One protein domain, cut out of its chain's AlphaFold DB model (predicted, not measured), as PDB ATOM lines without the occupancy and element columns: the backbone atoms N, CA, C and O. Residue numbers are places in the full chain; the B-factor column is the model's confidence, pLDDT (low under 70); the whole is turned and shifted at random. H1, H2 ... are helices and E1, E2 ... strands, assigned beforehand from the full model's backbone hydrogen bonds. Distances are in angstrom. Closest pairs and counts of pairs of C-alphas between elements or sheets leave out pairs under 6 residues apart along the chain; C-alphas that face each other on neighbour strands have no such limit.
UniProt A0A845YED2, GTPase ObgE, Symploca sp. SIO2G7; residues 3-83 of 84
ATOM      1  N   ILE A   3     -32.086 -30.079   0.684       97.62
ATOM      2  CA  ILE A   3     -32.547 -29.038   1.610       97.62
ATOM      3  C   ILE A   3     -32.455 -27.659   0.955       97.62
ATOM      4  O   ILE A   3     -33.439 -26.918   0.942       97.62
ATOM      5  N   ALA A   4     -31.314 -27.346   0.336       98.00
ATOM      6  CA  ALA A   4     -31.141 -26.100  -0.410       98.00
ATOM      7  C   ALA A   4     -32.136 -25.988  -1.582       98.00
ATOM      8  O   ALA A   4     -32.715 -24.924  -1.816       98.00
ATOM      9  N   ASN A   5     -32.390 -27.099  -2.283       97.94
ATOM     10  CA  ASN A   5     -33.377 -27.144  -3.364       97.94
ATOM     11  C   ASN A   5     -34.792 -26.841  -2.852       97.94
ATOM     12  O   ASN A   5     -35.506 -26.054  -3.468       97.94
ATOM     13  N   TYR A   6     -35.190 -27.432  -1.718       97.50
ATOM     14  CA  TYR A   6     -36.485 -27.151  -1.095       97.50
ATOM     15  C   TYR A   6     -36.634 -25.662  -0.764       97.50
ATOM     16  O   TYR A   6     -37.616 -25.042  -1.167       97.50
ATOM     17  N   GLN A   7     -35.645 -25.070  -0.093       97.00
ATOM     18  CA  GLN A   7     -35.673 -23.652   0.283       97.00
ATOM     19  C   GLN A   7     -35.748 -22.726  -0.937       97.00
ATOM     20  O   GLN A   7     -36.511 -21.762  -0.919       97.00
ATOM     21  N   THR A   8     -35.011 -23.047  -2.003       97.69
ATOM     22  CA  THR A   8     -35.047 -22.294  -3.267       97.69
ATOM     23  C   THR A   8     -36.453 -22.309  -3.867       97.69
ATOM     24  O   THR A   8     -37.008 -21.251  -4.144       97.69
ATOM     25  N   ILE A   9     -37.084 -23.486  -3.961       95.81
ATOM     26  CA  ILE A   9     -38.456 -23.612  -4.482       95.81
ATOM     27  C   ILE A   9     -39.452 -22.822  -3.621       95.81
ATOM     28  O   ILE A   9     -40.335 -22.163  -4.160       95.81
ATOM     29  N   GLN A  10     -39.325 -22.842  -2.290       95.00
ATOM     30  CA  GLN A  10     -40.218 -22.061  -1.420       95.00
ATOM     31  C   GLN A  10     -40.083 -20.549  -1.661       95.00
ATOM     32  O   GLN A  10     -41.089 -19.842  -1.705       95.00
ATOM     33  N   GLN A  11     -38.860 -20.055  -1.871       95.31
ATOM     34  CA  GLN A  11     -38.618 -18.650  -2.215       95.31
ATOM     35  C   GLN A  11     -39.199 -18.296  -3.590       95.31
ATOM     36  O   GLN A  11     -39.827 -17.249  -3.739       95.31
ATOM     37  N   GLU A  12     -39.043 -19.173  -4.582       95.56
ATOM     38  CA  GLU A  12     -39.610 -18.993  -5.923       95.56
ATOM     39  C   GLU A  12     -41.142 -18.957  -5.897       95.56
ATOM     40  O   GLU A  12     -41.748 -18.071  -6.499       95.56
ATOM     41  N   LEU A  13     -41.778 -19.876  -5.164       94.06
ATOM     42  CA  LEU A  13     -43.232 -19.906  -5.002       94.06
ATOM     43  C   LEU A  13     -43.746 -18.643  -4.293       94.06
ATOM     44  O   LEU A  13     -44.769 -18.088  -4.702       94.06
ATOM     45  N   GLN A  14     -43.026 -18.150  -3.279       92.06
ATOM     46  CA  GLN A  14     -43.343 -16.883  -2.614       92.06
ATOM     47  C   GLN A  14     -43.213 -15.691  -3.570       92.06
ATOM     48  O   GLN A  14     -44.083 -14.822  -3.591       92.06
ATOM     49  N   ALA A  15     -42.151 -15.656  -4.379       93.62
ATOM     50  CA  ALA A  15     -41.897 -14.580  -5.334       93.62
ATOM     51  C   ALA A  15     -42.883 -14.581  -6.515       93.62
ATOM     52  O   ALA A  15     -43.238 -13.514  -7.015       93.62
ATOM     53  N   TYR A  16     -43.350 -15.756  -6.952       91.56
ATOM     54  CA  TYR A  16     -44.322 -15.890  -8.041       91.56
ATOM     55  C   TYR A  16     -45.666 -15.212  -7.717       91.56
ATOM     56  O   TYR A  16     -46.321 -14.655  -8.604       91.56
ATOM     57  N   GLY A  17     -46.073 -15.224  -6.443       80.19
ATOM     58  CA  GLY A  17     -47.340 -14.656  -5.985       80.19
ATOM     59  C   GLY A  17     -48.568 -15.419  -6.503       80.19
ATOM     60  O   GLY A  17     -48.497 -16.588  -6.874       80.19
ATOM     61  N   ARG A  18     -49.732 -14.755  -6.535       85.31
ATOM     62  CA  ARG A  18     -51.019 -15.301  -7.034       85.31
ATOM     63  C   ARG A  18     -51.652 -16.426  -6.206       85.31
ATOM     64  O   ARG A  18     -52.379 -17.251  -6.761       85.31
ATOM     65  N   GLY A  19     -51.419 -16.468  -4.899       86.81
ATOM     66  CA  GLY A  19     -52.112 -17.438  -4.053       86.81
ATOM     67  C   GLY A  19     -51.541 -18.864  -4.136       86.81
ATOM     68  O   GLY A  19     -52.191 -19.808  -3.689       86.81
ATOM     69  N   LEU A  20     -50.391 -19.065  -4.802       88.44
ATOM     70  CA  LEU A  20     -49.843 -20.404  -5.038       88.44
ATOM     71  C   LEU A  20     -49.221 -21.010  -3.773       88.44
ATOM     72  O   LEU A  20     -49.311 -22.220  -3.581       88.44
ATOM     73  N   MET A  21     -48.637 -20.178  -2.906       89.56
ATOM     74  CA  MET A  21     -48.069 -20.615  -1.624       89.56
ATOM     75  C   MET A  21     -49.143 -21.060  -0.631       89.56
ATOM     76  O   MET A  21     -48.893 -21.913   0.211       89.56
ATOM     77  N   GLU A  22     -50.341 -20.505  -0.757       89.38
ATOM     78  CA  GLU A  22     -51.499 -20.747   0.094       89.38
ATOM     79  C   GLU A  22     -52.230 -22.041  -0.281       89.38
ATOM     80  O   GLU A  22     -53.064 -22.531   0.482       89.38
ATOM     81  N   ARG A  23     -51.926 -22.621  -1.450       90.19
ATOM     82  CA  ARG A  23     -52.482 -23.921  -1.833       90.19
ATOM     83  C   ARG A  23     -51.917 -25.021  -0.934       90.19
ATOM     84  O   ARG A  23     -50.724 -24.996  -0.636       90.19
ATOM     85  N   PRO A  24     -52.722 -26.033  -0.565       92.38
ATOM     86  CA  PRO A  24     -52.206 -27.201   0.135       92.38
ATOM     87  C   PRO A  24     -51.038 -27.837  -0.623       92.38
ATOM     88  O   PRO A  24     -51.119 -28.062  -1.832       92.38
ATOM     89  N   GLN A  25     -49.964 -28.142   0.100       94.19
ATOM     90  CA  GLN A  25     -48.762 -28.766  -0.447       94.19
ATOM     91  C   GLN A  25     -48.528 -30.141   0.181       94.19
ATOM     92  O   GLN A  25     -48.857 -30.389   1.342       94.19
ATOM     93  N   ILE A  26     -47.923 -31.030  -0.602       96.19
ATOM     94  CA  ILE A  26     -47.410 -32.330  -0.167       96.19
ATOM     95  C   ILE A  26     -45.970 -32.412  -0.665       96.19
ATOM     96  O   ILE A  26     -45.717 -32.183  -1.848       96.19
ATOM     97  N   LEU A  27     -45.030 -32.730   0.224       97.75
ATOM     98  CA  LEU A  27     -43.618 -32.844  -0.120       97.75
ATOM     99  C   LEU A  27     -43.239 -34.316  -0.294       97.75
ATOM    100  O   LEU A  27     -43.487 -35.130   0.590       97.75
ATOM    101  N   ALA A  28     -42.609 -34.657  -1.416       98.19
ATOM    102  CA  ALA A  28     -42.132 -36.009  -1.692       98.19
ATOM    103  C   ALA A  28     -40.606 -36.018  -1.878       98.19
ATOM    104  O   ALA A  28     -40.090 -35.527  -2.885       98.19
ATOM    105  N   LEU A  29     -39.883 -36.602  -0.922       98.19
ATOM    106  CA  LEU A  29     -38.467 -36.928  -1.048       98.19
ATOM    107  C   LEU A  29     -38.338 -38.180  -1.923       98.19
ATOM    108  O   LEU A  29     -38.568 -39.301  -1.474       98.19
ATOM    109  N   ASN A  30     -38.027 -37.976  -3.201       98.38
ATOM    110  CA  ASN A  30     -37.967 -39.049  -4.191       98.38
ATOM    111  C   ASN A  30     -36.567 -39.678  -4.307       98.38
ATOM    112  O   ASN A  30     -35.567 -39.053  -3.959       98.38
ATOM    113  N   LYS A  31     -36.511 -40.874  -4.909       97.94
ATOM    114  CA  LYS A  31     -35.304 -41.684  -5.166       97.94
ATOM    115  C   LYS A  31     -34.628 -42.228  -3.907       97.94
ATOM    116  O   LYS A  31     -33.407 -42.367  -3.868       97.94
ATOM    117  N   VAL A  32     -35.409 -42.553  -2.878       98.12
ATOM    118  CA  VAL A  32     -34.872 -43.130  -1.630       98.12
ATOM    119  C   VAL A  32     -34.222 -44.503  -1.826       98.12
ATOM    120  O   VAL A  32     -33.454 -44.936  -0.983       98.12
ATOM    121  N   ASP A  33     -34.481 -45.170  -2.952       97.94
ATOM    122  CA  ASP A  33     -33.817 -46.413  -3.360       97.94
ATOM    123  C   ASP A  33     -32.342 -46.226  -3.755       97.94
ATOM    124  O   ASP A  33     -31.587 -47.193  -3.781       97.94
ATOM    125  N   ALA A  34     -31.930 -44.996  -4.071       97.56
ATOM    126  CA  ALA A  34     -30.582 -44.686  -4.540       97.56
ATOM    127  C   ALA A  34     -29.615 -44.276  -3.415       97.56
ATOM    128  O   ALA A  34     -28.466 -43.931  -3.693       97.56
ATOM    129  N   VAL A  35     -30.076 -44.264  -2.163       96.38
ATOM    130  CA  VAL A  35     -29.321 -43.824  -0.983       96.38
ATOM    131  C   VAL A  35     -29.587 -44.760   0.196       96.38
ATOM    132  O   VAL A  35     -30.551 -45.522   0.193       96.38
ATOM    133  N   ASP A  36     -28.721 -44.735   1.205       97.62
ATOM    134  CA  ASP A  36     -28.903 -45.541   2.411       97.62
ATOM    135  C   ASP A  36     -30.009 -44.985   3.328       97.62
ATOM    136  O   ASP A  36     -30.371 -43.808   3.274       97.62
ATOM    137  N   ALA A  37     -30.530 -45.844   4.209       96.75
ATOM    138  CA  ALA A  37     -31.630 -45.501   5.106       96.75
ATOM    139  C   ALA A  37     -31.292 -44.359   6.083       96.75
ATOM    140  O   ALA A  37     -32.148 -43.516   6.335       96.75
ATOM    141  N   ALA A  38     -30.052 -44.281   6.582       98.06
ATOM    142  CA  ALA A  38     -29.663 -43.228   7.518       98.06
ATOM    143  C   ALA A  38     -29.692 -41.850   6.840       98.06
ATOM    144  O   ALA A  38     -30.190 -40.884   7.418       98.06
ATOM    145  N   THR A  39     -29.248 -41.776   5.583       97.94
ATOM    146  CA  THR A  39     -29.352 -40.568   4.756       97.94
ATOM    147  C   THR A  39     -30.814 -40.168   4.523       97.94
ATOM    148  O   THR A  39     -31.158 -38.987   4.617       97.94
ATOM    149  N   VAL A  40     -31.701 -41.130   4.237       98.00
ATOM    150  CA  VAL A  40     -33.143 -40.865   4.066       98.00
ATOM    151  C   VAL A  40     -33.753 -40.312   5.353       98.00
ATOM    152  O   VAL A  40     -34.469 -39.310   5.300       98.00
ATOM    153  N   ASP A  41     -33.449 -40.917   6.500       97.88
ATOM    154  CA  ASP A  41     -33.966 -40.509   7.809       97.88
ATOM    155  C   ASP A  41     -33.476 -39.111   8.205       97.88
ATOM    156  O   ASP A  41     -34.257 -38.282   8.686       97.88
ATOM    157  N   GLU A  42     -32.203 -38.804   7.944       98.25
ATOM    158  CA  GLU A  42     -31.626 -37.483   8.194       98.25
ATOM    159  C   GLU A  42     -32.314 -36.407   7.345       98.25
ATOM    160  O   GLU A  42     -32.758 -35.379   7.869       98.25
ATOM    161  N   LEU A  43     -32.437 -36.636   6.034       98.06
ATOM    162  CA  LEU A  43     -33.084 -35.697   5.117       98.06
ATOM    163  C   LEU A  43     -34.560 -35.504   5.458       98.06
ATOM    164  O   LEU A  43     -35.045 -34.374   5.477       98.06
ATOM    165  N   THR A  44     -35.264 -36.591   5.770       97.50
ATOM    166  CA  THR A  44     -36.674 -36.550   6.172       97.50
ATOM    167  C   THR A  44     -36.841 -35.746   7.456       97.50
ATOM    168  O   THR A  44     -37.718 -34.887   7.536       97.50
ATOM    169  N   THR A  45     -35.971 -35.956   8.446       97.44
ATOM    170  CA  THR A  45     -35.973 -35.194   9.704       97.44
ATOM    171  C   THR A  45     -35.744 -33.707   9.453       97.44
ATOM    172  O   THR A  45     -36.520 -32.878   9.927       97.44
ATOM    173  N   LYS A  46     -34.726 -33.355   8.659       98.00
ATOM    174  CA  LYS A  46     -34.425 -31.961   8.302       98.00
ATOM    175  C   LYS A  46     -35.588 -31.289   7.572       98.00
ATOM    176  O   LYS A  46     -35.931 -30.157   7.894       98.00
ATOM    177  N   LEU A  47     -36.223 -31.976   6.622       97.81
ATOM    178  CA  LEU A  47     -37.388 -31.440   5.914       97.81
ATOM    179  C   LEU A  47     -38.563 -31.204   6.869       97.81
ATOM    180  O   LEU A  47     -39.112 -30.109   6.867       97.81
ATOM    181  N   ASN A  48     -38.888 -32.164   7.740       96.62
ATOM    182  CA  ASN A  48     -39.953 -32.004   8.740       96.62
ATOM    183  C   ASN A  48     -39.684 -30.871   9.749       96.62
ATOM    184  O   ASN A  48     -40.618 -30.296  10.292       96.62
ATOM    185  N   GLN A  49     -38.422 -30.516  10.007       96.94
ATOM    186  CA  GLN A  49     -38.087 -29.348  10.835       96.94
ATOM    187  C   GLN A  49     -38.320 -28.018  10.106       96.94
ATOM    188  O   GLN A  49     -38.572 -27.001  10.748       96.94
ATOM    189  N   LEU A  50     -38.225 -28.014   8.775       96.06
ATOM    190  CA  LEU A  50     -38.373 -26.814   7.948       96.06
ATOM    191  C   LEU A  50     -39.820 -26.536   7.541       96.06
ATOM    192  O   LEU A  50     -40.120 -25.430   7.094       96.06
ATOM    193  N   THR A  51     -40.714 -27.518   7.655       94.38
ATOM    194  CA  THR A  51     -42.084 -27.394   7.164       94.38
ATOM    195  C   THR A  51     -43.085 -28.187   7.985       94.38
ATOM    196  O   THR A  51     -42.764 -29.217   8.561       94.38
ATOM    197  N   GLN A  52     -44.329 -27.713   7.998       92.44
ATOM    198  CA  GLN A  52     -45.463 -28.421   8.598       92.44
ATOM    199  C   GLN A  52     -46.231 -29.266   7.566       92.44
ATOM    200  O   GLN A  52     -47.220 -29.915   7.907       92.44
ATOM    201  N   VAL A  53     -45.820 -29.243   6.292       93.44
ATOM    202  CA  VAL A  53     -46.467 -30.051   5.252       93.44
ATOM    203  C   VAL A  53     -46.064 -31.516   5.376       93.44
ATOM    204  O   VAL A  53     -44.980 -31.844   5.849       93.44
ATOM    205  N   SER A  54     -46.932 -32.416   4.920       91.62
ATOM    206  CA  SER A  54     -46.645 -33.850   4.956       91.62
ATOM    207  C   SER A  54     -45.450 -34.193   4.057       91.62
ATOM    208  O   SER A  54     -45.504 -33.945   2.850       91.62
ATOM    209  N   VAL A  55     -44.404 -34.783   4.646       97.19
ATOM    210  CA  VAL A  55     -43.203 -35.259   3.944       97.19
ATOM    211  C   VAL A  55     -43.297 -36.768   3.719       97.19
ATOM    212  O   VAL A  55     -43.456 -37.532   4.667       97.19
ATOM    213  N   PHE A  56     -43.182 -37.198   2.465       98.25
ATOM    214  CA  PHE A  56     -43.207 -38.603   2.059       98.25
ATOM    215  C   PHE A  56     -41.867 -39.021   1.471       98.25
ATOM    216  O   PHE A  56     -41.387 -38.409   0.520       98.25
ATOM    217  N   SER A  57     -41.314 -40.115   1.980       98.25
ATOM    218  CA  SER A  57     -40.143 -40.777   1.405       98.25
ATOM    219  C   SER A  57     -40.603 -41.806   0.378       98.25
ATOM    220  O   SER A  57     -41.294 -42.765   0.727       98.25
ATOM    221  N   ILE A  58     -40.265 -41.596  -0.897       98.62
ATOM    222  CA  ILE A  58     -40.739 -42.435  -2.005       98.62
ATOM    223  C   ILE A  58     -39.615 -42.850  -2.955       98.62
ATOM    224  O   ILE A  58     -38.586 -42.184  -3.096       98.62
ATOM    225  N   SER A  59     -39.872 -43.911  -3.713       98.56
ATOM    226  CA  SER A  59     -39.178 -44.165  -4.971       98.56
ATOM    227  C   SER A  59     -40.199 -44.379  -6.072       98.56
ATOM    228  O   SER A  59     -40.921 -45.374  -6.077       98.56
ATOM    229  N   ALA A  60     -40.238 -43.464  -7.038       98.06
ATOM    230  CA  ALA A  60     -41.069 -43.638  -8.224       98.06
ATOM    231  C   ALA A  60     -40.637 -44.854  -9.066       98.06
ATOM    232  O   ALA A  60     -41.485 -45.545  -9.625       98.06
ATOM    233  N   VAL A  61     -39.330 -45.135  -9.131       98.19
ATOM    234  CA  VAL A  61     -38.770 -46.239  -9.930       98.19
ATOM    235  C   VAL A  61     -39.022 -47.583  -9.254       98.19
ATOM    236  O   VAL A  61     -39.546 -48.498  -9.885       98.19
ATOM    237  N   ALA A  62     -38.711 -47.690  -7.960       98.06
ATOM    238  CA  ALA A  62     -38.914 -48.914  -7.189       98.06
ATOM    239  C   ALA A  62     -40.357 -49.076  -6.672       98.06
ATOM    240  O   ALA A  62     -40.667 -50.068  -6.019       98.06
ATOM    241  N   LYS A  63     -41.242 -48.113  -6.963       98.00
ATOM    242  CA  LYS A  63     -42.638 -48.048  -6.495       98.00
ATOM    243  C   LYS A  63     -42.784 -48.093  -4.967       98.00
ATOM    244  O   LYS A  63     -43.765 -48.609  -4.441       98.00
ATOM    245  N   ILE A  64     -41.822 -47.524  -4.248       98.25
ATOM    246  CA  ILE A  64     -41.831 -47.453  -2.782       98.25
ATOM    247  C   ILE A  64     -42.621 -46.218  -2.345       98.25
ATOM    248  O   ILE A  64     -42.399 -45.126  -2.868       98.25
ATOM    249  N   GLY A  65     -43.533 -46.386  -1.382       97.75
ATOM    250  CA  GLY A  65     -44.267 -45.286  -0.739       97.75
ATOM    251  C   GLY A  65     -45.326 -44.596  -1.610       97.75
ATOM    252  O   GLY A  65     -45.961 -43.644  -1.154       97.75
ATOM    253  N   LEU A  66     -45.544 -45.063  -2.847       98.44
ATOM    254  CA  LEU A  66     -46.483 -44.435  -3.780       98.44
ATOM    255  C   LEU A  66     -47.940 -44.573  -3.333       98.44
ATOM    256  O   LEU A  66     -48.686 -43.606  -3.450       98.44
ATOM    257  N   ASP A  67     -48.334 -45.720  -2.776       98.31
ATOM    258  CA  ASP A  67     -49.717 -45.943  -2.338       98.31
ATOM    259  C   ASP A  67     -50.120 -44.956  -1.234       98.31
ATOM    260  O   ASP A  67     -51.159 -44.301  -1.325       98.31
ATOM    261  N   SER A  68     -49.258 -44.768  -0.230       97.75
ATOM    262  CA  SER A  68     -49.483 -43.800   0.848       97.75
ATOM    263  C   SER A  68     -49.510 -42.357   0.335       97.75
ATOM    264  O   SER A  68     -50.346 -41.563   0.772       97.75
ATOM    265  N   LEU A  69     -48.634 -42.015  -0.619       98.19
ATOM    266  CA  LEU A  69     -48.623 -40.692  -1.244       98.19
ATOM    267  C   LEU A  69     -49.923 -40.429  -2.022       98.19
ATOM    268  O   LEU A  69     -50.551 -39.386  -1.837       98.19
ATOM    269  N   LEU A  70     -50.356 -41.377  -2.856       97.94
ATOM    270  CA  LEU A  70     -51.591 -41.272  -3.638       97.94
ATOM    271  C   LEU A  70     -52.822 -41.177  -2.737       97.94
ATOM    272  O   LEU A  70     -53.694 -40.344  -2.985       97.94
ATOM    273  N   GLN A  71     -52.871 -41.959  -1.658       97.88
ATOM    274  CA  GLN A  71     -53.944 -41.874  -0.671       97.88
ATOM    275  C   GLN A  71     -54.012 -40.481  -0.033       97.88
ATOM    276  O   GLN A  71     -55.097 -39.908   0.078       97.88
ATOM    277  N   LYS A  72     -52.869 -39.893   0.344       96.88
ATOM    278  CA  LYS A  72     -52.835 -38.530   0.893       96.88
ATOM    279  C   LYS A  72     -53.296 -37.489  -0.124       96.88
ATOM    280  O   LYS A  72     -54.025 -36.571   0.257       96.88
ATOM    281  N   ILE A  73     -52.894 -37.617  -1.388       95.88
ATOM    282  CA  ILE A  73     -53.349 -36.728  -2.467       95.88
ATOM    283  C   ILE A  73     -54.869 -36.820  -2.606       95.88
ATOM    284  O   ILE A  73     -55.535 -35.788  -2.582       95.88
ATOM    285  N   TRP A  74     -55.419 -38.035  -2.679       96.50
ATOM    286  CA  TRP A  74     -56.860 -38.256  -2.791       96.50
ATOM    287  C   TRP A  74     -57.626 -37.610  -1.632       96.50
ATOM    288  O   TRP A  74     -58.530 -36.815  -1.871       96.50
ATOM    289  N   LEU A  75     -57.197 -37.852  -0.389       95.12
ATOM    290  CA  LEU A  75     -57.802 -37.239   0.800       95.12
ATOM    291  C   LEU A  75     -57.717 -35.708   0.782       95.12
ATOM    292  O   LEU A  75     -58.647 -35.030   1.205       95.12
ATOM    293  N   SER A  76     -56.604 -35.153   0.300       93.44
ATOM    294  CA  SER A  76     -56.419 -33.698   0.237       93.44
ATOM    295  C   SER A  76     -57.326 -33.063  -0.818       93.44
ATOM    296  O   SER A  76     -57.848 -31.973  -0.601       93.44
ATOM    297  N   LEU A  77     -57.545 -33.743  -1.948       93.88
ATOM    298  CA  LEU A  77     -58.487 -33.304  -2.979       93.88
ATOM    299  C   LEU A  77     -59.935 -33.382  -2.490       93.88
ATOM    300  O   LEU A  77     -60.684 -32.431  -2.692       93.88
ATOM    301  N   ASP A  78     -60.311 -34.468  -1.817       94.69
ATOM    302  CA  ASP A  78     -61.649 -34.639  -1.240       94.69
ATOM    303  C   ASP A  78     -61.971 -33.521  -0.235       94.69
ATOM    304  O   ASP A  78     -62.996 -32.849  -0.341       94.69
ATOM    305  N   GLN A  79     -61.027 -33.204   0.657       90.81
ATOM    306  CA  GLN A  79     -61.162 -32.094   1.605       90.81
ATOM    307  C   GLN A  79     -61.339 -30.733   0.919       90.81
ATOM    308  O   GLN A  79     -62.114 -29.911   1.398       90.81
ATOM    309  N   LEU A  80     -60.662 -30.483  -0.204       88.62
ATOM    310  CA  LEU A  80     -60.812 -29.231  -0.953       88.62
ATOM    311  C   LEU A  80     -62.180 -29.093  -1.631       88.62
ATOM    312  O   LEU A  80     -62.657 -27.974  -1.812       88.62
ATOM    313  N   LEU A  81     -62.810 -30.207  -2.013       80.38
ATOM    314  CA  LEU A  81     -64.141 -30.204  -2.628       80.38
ATOM    315  C   LEU A  81     -65.254 -29.923  -1.612       80.38
ATOM    316  O   LEU A  81     -66.284 -29.382  -1.992       80.38
ATOM    317  N   VAL A  82     -65.040 -30.254  -0.336       69.81
ATOM    318  CA  VAL A  82     -66.011 -30.029   0.752       69.81
ATOM    319  C   VAL A  82     -66.008 -28.577   1.256       69.81
ATOM    320  O   VAL A  82     -66.971 -28.138   1.876       69.81
ATOM    321  N   VAL A  83     -64.932 -27.823   1.009       59.44
ATOM    322  CA  VAL A  83     -64.732 -26.456   1.536       59.44
ATOM    323  C   VAL A  83     -65.209 -25.365   0.554       59.44
ATOM    324  O   VAL A  83     -65.087 -24.179   0.856       59.44
TER     325      VAL A  83
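AT A GLANCE: This is residues 3 to 83 of the 84 residues of the protein "GTPase ObgE" of Symploca sp. SIO2G7 (UniProt A0A845YED2). A short ribbon of two parallel strands, E1 and E2, lies in the middle of three helices: H2 and H3 pack on it from opposite sides, and H1 is set off on a third side, meeting H2 through residue 3. The helices run broadly one way and the strands the other. The printed part has 81 residues in the order H1, E1, H2, E2, H3 and is mostly helix. It is only just compact, close to loose, with a radius of gyration of the C-alphas of 14.0 A and spans of 38 by 28 by 21 A.

IN THESE COORDINATES: Strand E1 is residues 26 to 29, with C-alpha 26 at (-47.410, -32.330, -0.167), and E2 is residues 54 to 57; each is 10.1 A long. H2, residues 37 to 50, is 20.1 A long. H3, residues 66 to 82, is 24.7 A long and ends at C-alpha 82 (-66.011, -30.029, 0.752). H1, residues 3 to 16, is 20.1 A long and begins at C-alpha 3 (-32.547, -29.038, 1.610).

HOW THE PARTS SIT: E1 and E2 are parallel at 24 degrees, with N 27 and O 54 at 2.9 A and N 56 and O 27 at 2.8 A. E1, H2 and E2 form a strand-helix-strand unit, two parallel neighbour strands with a helix between, and its crossover is right-handed. The closest C-alphas of H2 and E2, Asn 48 and Val 55, are 6.6 A apart; those of H3 and E2, Leu 69 and Phe 56, 6.7 A. H1, with residue 3 alone, only just touches H2, with 3 pairs of C-alphas within 8 A, the closest being Ile 3 and Leu 47 at 6.9 A. H3 is apart from H1 and H2. In H1, H2 and H3 every O i to N i+4 pair is within hydrogen-bond range.

THE WHOLE: The C-alphas farthest apart, Asp 36 and Val 83, are 40.6 A apart. The printed part has no cut and no long link; residues 15 to 20 stand free. Residues 82 to 83 have pLDDT under 70.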